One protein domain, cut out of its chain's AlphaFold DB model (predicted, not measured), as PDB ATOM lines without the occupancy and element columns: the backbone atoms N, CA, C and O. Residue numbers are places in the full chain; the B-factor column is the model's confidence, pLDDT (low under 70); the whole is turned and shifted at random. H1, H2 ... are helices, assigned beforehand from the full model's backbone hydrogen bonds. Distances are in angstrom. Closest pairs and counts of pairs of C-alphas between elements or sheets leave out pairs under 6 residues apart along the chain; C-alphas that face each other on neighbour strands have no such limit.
ATOM      1  N   THR A  34      12.215 -35.703 -15.234       92.19
ATOM      2  CA  THR A  34      10.840 -36.172 -15.051       92.19
ATOM      3  C   THR A  34      10.071 -35.362 -14.018       92.19
ATOM      4  O   THR A  34       8.854 -35.218 -14.155       92.19
ATOM      5  N   GLU A  35      10.750 -34.812 -13.011       94.25
ATOM      6  CA  GLU A  35      10.099 -34.030 -11.959       94.25
ATOM      7  C   GLU A  35       9.649 -32.675 -12.500       94.25
ATOM      8  O   GLU A  35       8.498 -32.276 -12.311       94.25
ATOM      9  N   LYS A  36      10.507 -32.012 -13.283       94.62
ATOM     10  CA  LYS A  36      10.131 -30.772 -13.978       94.62
ATOM     11  C   LYS A  36       8.967 -30.998 -14.936       94.62
ATOM     12  O   LYS A  36       7.981 -30.269 -14.885       94.62
ATOM     13  N   LEU A  37       9.027 -32.063 -15.741       93.94
ATOM     14  CA  LEU A  37       7.961 -32.396 -16.690       93.94
ATOM     15  C   LEU A  37       6.611 -32.638 -15.994       93.94
ATOM     16  O   LEU A  37       5.548 -32.326 -16.537       93.94
ATOM     17  N   LYS A  38       6.634 -33.224 -14.794       95.50
ATOM     18  CA  LYS A  38       5.433 -33.452 -13.990       95.50
ATOM     19  C   LYS A  38       4.820 -32.132 -13.529       95.50
ATOM     20  O   LYS A  38       3.613 -31.959 -13.696       95.50
ATOM     21  N   LEU A  39       5.632 -31.218 -12.998       95.81
ATOM     22  CA  LEU A  39       5.179 -29.901 -12.543       95.81
ATOM     23  C   LEU A  39       4.583 -29.089 -13.697       95.81
ATOM     24  O   LEU A  39       3.451 -28.627 -13.595       95.81
ATOM     25  N   GLU A  40       5.266 -29.035 -14.842       93.75
ATOM     26  CA  GLU A  40       4.768 -28.338 -16.035       93.75
ATOM     27  C   GLU A  40       3.400 -28.865 -16.490       93.75
ATOM     28  O   GLU A  40       2.497 -28.099 -16.830       93.75
ATOM     29  N   LYS A  41       3.208 -30.191 -16.481       92.94
ATOM     30  CA  LYS A  41       1.919 -30.796 -16.843       92.94
ATOM     31  C   LYS A  41       0.823 -30.477 -15.832       92.94
ATOM     32  O   LYS A  41      -0.328 -30.286 -16.229       92.94
ATOM     33  N   GLN A  42       1.155 -30.430 -14.544       94.00
ATOM     34  CA  GLN A  42       0.208 -30.052 -13.498       94.00
ATOM     35  C   GLN A  42      -0.217 -28.589 -13.649       94.00
ATOM     36  O   GLN A  42      -1.411 -28.304 -13.643       94.00
ATOM     37  N   GLU A  43       0.730 -27.683 -13.882       92.38
ATOM     38  CA  GLU A  43       0.447 -26.268 -14.140       92.38
ATOM     39  C   GLU A  43      -0.438 -26.079 -15.375       92.38
ATOM     40  O   GLU A  43      -1.441 -25.368 -15.318       92.38
ATOM     41  N   GLN A  44      -0.132 -26.771 -16.478       90.69
ATOM     42  CA  GLN A  44      -0.960 -26.747 -17.689       90.69
ATOM     43  C   GLN A  44      -2.387 -27.241 -17.425       90.69
ATOM     44  O   GLN A  44      -3.349 -26.691 -17.968       90.69
ATOM     45  N   HIS A  45      -2.537 -28.272 -16.593       92.06
ATOM     46  CA  HIS A  45      -3.845 -28.788 -16.215       92.06
ATOM     47  C   HIS A  45      -4.628 -27.777 -15.369       92.06
ATOM     48  O   HIS A  45      -5.788 -27.498 -15.674       92.06
ATOM     49  N   ILE A  46      -3.988 -27.178 -14.361       91.88
ATOM     50  CA  ILE A  46      -4.597 -26.153 -13.505       91.88
ATOM     51  C   ILE A  46      -5.004 -24.932 -14.338       91.88
ATOM     52  O   ILE A  46      -6.136 -24.472 -14.220       91.88
ATOM     53  N   ALA A  47      -4.141 -24.450 -15.237       89.00
ATOM     54  CA  ALA A  47      -4.447 -23.326 -16.124       89.00
ATOM     55  C   ALA A  47      -5.669 -23.605 -17.016       89.00
ATOM     56  O   ALA A  47      -6.533 -22.743 -17.183       89.00
ATOM     57  N   LYS A  48      -5.783 -24.837 -17.535       87.38
ATOM     58  CA  LYS A  48      -6.948 -25.278 -18.312       87.38
ATOM     59  C   LYS A  48      -8.225 -25.298 -17.467       87.38
ATOM     60  O   LYS A  48      -9.265 -24.858 -17.949       87.38
ATOM     61  N   MET A  49      -8.149 -25.781 -16.226       87.25
ATOM     62  CA  MET A  49      -9.283 -25.812 -15.291       87.25
ATOM     63  C   MET A  49      -9.713 -24.413 -14.842       87.25
ATOM     64  O   MET A  49     -10.901 -24.153 -14.698       87.25
ATOM     65  N   ALA A  50      -8.759 -23.497 -14.675       87.06
ATOM     66  CA  ALA A  50      -9.006 -22.105 -14.315       87.06
ATOM     67  C   ALA A  50      -9.583 -21.261 -15.470       87.06
ATOM     68  O   ALA A  50      -9.831 -20.071 -15.290       87.06
ATOM     69  N   GLY A  51      -9.771 -21.837 -16.665       81.00
ATOM     70  CA  GLY A  51     -10.265 -21.111 -17.838       81.00
ATOM     71  C   GLY A  51      -9.265 -20.102 -18.413       81.00
ATOM     72  O   GLY A  51      -9.631 -19.301 -19.272       81.00
ATOM     73  N   ILE A  52      -8.002 -20.147 -17.977       71.31
ATOM     74  CA  ILE A  52      -6.928 -19.278 -18.464       71.31
ATOM     75  C   ILE A  52      -6.407 -19.887 -19.768       71.31
ATOM     76  O   ILE A  52      -5.397 -20.590 -19.811       71.31
ATOM     77  N   THR A  53      -7.138 -19.675 -20.861       68.19
ATOM     78  CA  THR A  53      -6.649 -20.014 -22.197       68.19
ATOM     79  C   THR A  53      -5.668 -18.941 -22.660       68.19
ATOM     80  O   THR A  53      -5.909 -17.742 -22.516       68.19
ATOM     81  N   LYS A  54      -4.525 -19.357 -23.225       66.62
ATOM     82  CA  LYS A  54      -3.646 -18.420 -23.938       66.62
ATOM     83  C   LYS A  54      -4.464 -17.773 -25.065       66.62
ATOM     84  O   LYS A  54      -5.170 -18.514 -25.757       66.62
ATOM     85  N   PRO A  55      -4.387 -16.444 -25.265       63.38
ATOM     86  CA  PRO A  55      -5.122 -15.789 -26.339       63.38
ATOM     87  C   PRO A  55      -4.732 -16.431 -27.674       63.38
ATOM     88  O   PRO A  55      -3.546 -16.531 -27.996       63.38
ATOM     89  N   GLU A  56      -5.722 -16.918 -28.430       67.00
ATOM     90  CA  GLU A  56      -5.459 -17.429 -29.774       67.00
ATOM     91  C   GLU A  56      -4.916 -16.289 -30.644       67.00
ATOM     92  O   GLU A  56      -5.461 -15.178 -30.608       67.00
ATOM     93  N   PRO A  57      -3.868 -16.535 -31.450       75.81
ATOM     94  CA  PRO A  57      -3.386 -15.534 -32.388       75.81
ATOM     95  C   PRO A  57      -4.532 -15.123 -33.322       75.81
ATOM     96  O   PRO A  57      -5.233 -15.976 -33.871       75.81
ATOM     97  N   ALA A  58      -4.714 -13.813 -33.516       71.12
ATOM     98  CA  ALA A  58      -5.851 -13.223 -34.237       71.12
ATOM     99  C   ALA A  58      -6.100 -13.841 -35.630       71.12
ATOM    100  O   ALA A  58      -7.241 -13.944 -36.079       71.12
ATOM    101  N   ILE A  59      -5.038 -14.321 -36.280       76.81
ATOM    102  CA  ILE A  59      -5.071 -14.977 -37.592       76.81
ATOM    103  C   ILE A  59      -5.876 -16.290 -37.552       76.81
ATOM    104  O   ILE A  59      -6.659 -16.557 -38.461       76.81
ATOM    105  N   LEU A  60      -5.748 -17.094 -36.489       73.62
ATOM    106  CA  LEU A  60      -6.511 -18.342 -36.349       73.62
ATOM    107  C   LEU A  60      -8.009 -18.070 -36.170       73.62
ATOM    108  O   LEU A  60      -8.833 -18.816 -36.699       73.62
ATOM    109  N   ASN A  61      -8.365 -16.984 -35.482       75.94
ATOM    110  CA  ASN A  61      -9.760 -16.582 -35.311       75.94
ATOM    111  C   ASN A  61     -10.400 -16.150 -36.638       75.94
ATOM    112  O   ASN A  61     -11.497 -16.609 -36.954       75.94
ATOM    113  N   LEU A  62      -9.688 -15.363 -37.451       77.56
ATOM    114  CA  LEU A  62     -10.134 -14.952 -38.789       77.56
ATOM    115  C   LEU A  62     -10.415 -16.152 -39.708       77.56
ATOM    116  O   LEU A  62     -11.468 -16.217 -40.344       77.56
ATOM    117  N   ILE A  63      -9.523 -17.147 -39.730       82.62
ATOM    118  CA  ILE A  63      -9.693 -18.350 -40.564       82.62
ATOM    119  C   ILE A  63     -10.886 -19.196 -40.090       82.62
ATOM    120  O   ILE A  63     -11.628 -19.754 -40.898       82.62
ATOM    121  N   LYS A  64     -11.116 -19.296 -38.774       82.38
ATOM    122  CA  LYS A  64     -12.277 -20.023 -38.236       82.38
ATOM    123  C   LYS A  64     -13.595 -19.341 -38.596       82.38
ATOM    124  O   LYS A  64     -14.575 -20.032 -38.873       82.38
ATOM    125  N   THR A  65     -13.637 -18.008 -38.591       79.56
ATOM    126  CA  THR A  65     -14.848 -17.264 -38.962       79.56
ATOM    127  C   THR A  65     -15.199 -17.415 -40.435       79.56
ATOM    128  O   THR A  65     -16.373 -17.607 -40.743       79.56
ATOM    129  N   THR A  66     -14.209 -17.407 -41.335       80.94
ATOM    130  CA  THR A  66     -14.459 -17.583 -42.774       80.94
ATOM    131  C   THR A  66     -14.965 -18.989 -43.079       80.94
ATOM    132  O   THR A  66     -15.999 -19.130 -43.721       80.94
ATOM    133  N   LYS A  67     -14.337 -20.026 -42.510       82.38
ATOM    134  CA  LYS A  67     -14.790 -21.419 -42.667       82.38
ATOM    135  C   LYS A  67     -16.213 -21.650 -42.158       82.38
ATOM    136  O   LYS A  67     -17.009 -22.280 -42.842       82.38
ATOM    137  N   LYS A  68     -16.563 -21.108 -40.983       78.56
ATOM    138  CA  LYS A  68     -17.935 -21.202 -40.449       78.56
ATOM    139  C   LYS A  68     -18.962 -20.462 -41.307       78.56
ATOM    140  O   LYS A  68     -20.120 -20.866 -41.330       78.56
ATOM    141  N   ALA A  69     -18.574 -19.363 -41.955       80.06
ATOM    142  CA  ALA A  69     -19.453 -18.636 -42.865       80.06
ATOM    143  C   ALA A  69     -19.703 -19.432 -44.158       80.06
ATOM    144  O   ALA A  69     -20.845 -19.520 -44.595       80.06
ATOM    145  N   GLU A  70     -18.669 -20.071 -44.716       81.50
ATOM    146  CA  GLU A  70     -18.780 -20.954 -45.888       81.50
ATOM    147  C   GLU A  70     -19.653 -22.186 -45.617       81.50
ATOM    148  O   GLU A  70     -20.444 -22.591 -46.464       81.50
ATOM    149  N   GLU A  71     -19.535 -22.778 -44.427       81.06
ATOM    150  CA  GLU A  71     -20.279 -23.982 -44.040       81.06
ATOM    151  C   GLU A  71     -21.784 -23.724 -43.867       81.06
ATOM    152  O   GLU A  71     -22.588 -24.612 -44.116       81.06
ATOM    153  N   LYS A  72     -22.174 -22.499 -43.490       79.25
ATOM    154  CA  LYS A  72     -23.581 -22.072 -43.368       79.25
ATOM    155  C   LYS A  72     -24.223 -21.640 -44.690       79.25
ATOM    156  O   LYS A  72     -25.418 -21.357 -44.710       79.25
ATOM    157  N   LEU A  73     -23.426 -21.508 -45.749       70.69
ATOM    158  CA  LEU A  73     -23.874 -21.123 -47.090       70.69
ATOM    159  C   LEU A  73     -24.138 -22.335 -48.001       70.69
ATOM    160  O   LEU A  73     -24.576 -22.147 -49.135       70.69
TER     161      LEU A  73
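This is residues 34 to 73 of the 74 residues of the protein "Ferredoxin" of Methanobacteriaceae archaeon (UniProt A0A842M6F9). Two helices follow each other along a drawn-out rod, one toward each end, joined by a stretch of eight residues in the middle that keeps them apart; neither folds back on the other. The printed part has 40 residues with two named helices, H1 then H2, and no named strand. The class is all helix. The whole is extended, with a radius of gyration of the C-alphas of 16.2 A and spans of 50 by 17 by 15 A.

H1 takes residues 34 to 49, 22.6 A from its first C-alpha, at (10.840, -36.172, -15.051), to its last. H2 takes residues 58 to 71 and measures 20.5 A; C-alpha 71 is at (-20.279, -23.982, -44.040).

H1 and H2 are apart, with no C-alpha of the one within 8 A of the other. Residues 54 to 73, of which 58 to 71 belong to H2, stand free. In H1 and H2 every O i to N i+4 pair is within hydrogen-bond range.

The two C-alphas farthest apart, those of Glu 35 and Leu 73, are 50.5 A apart. The printed part has no cut. The link from H1 to H2 is short. Mean pLDDT of the printed part is 82.8; residues 53 to 56 are under 70.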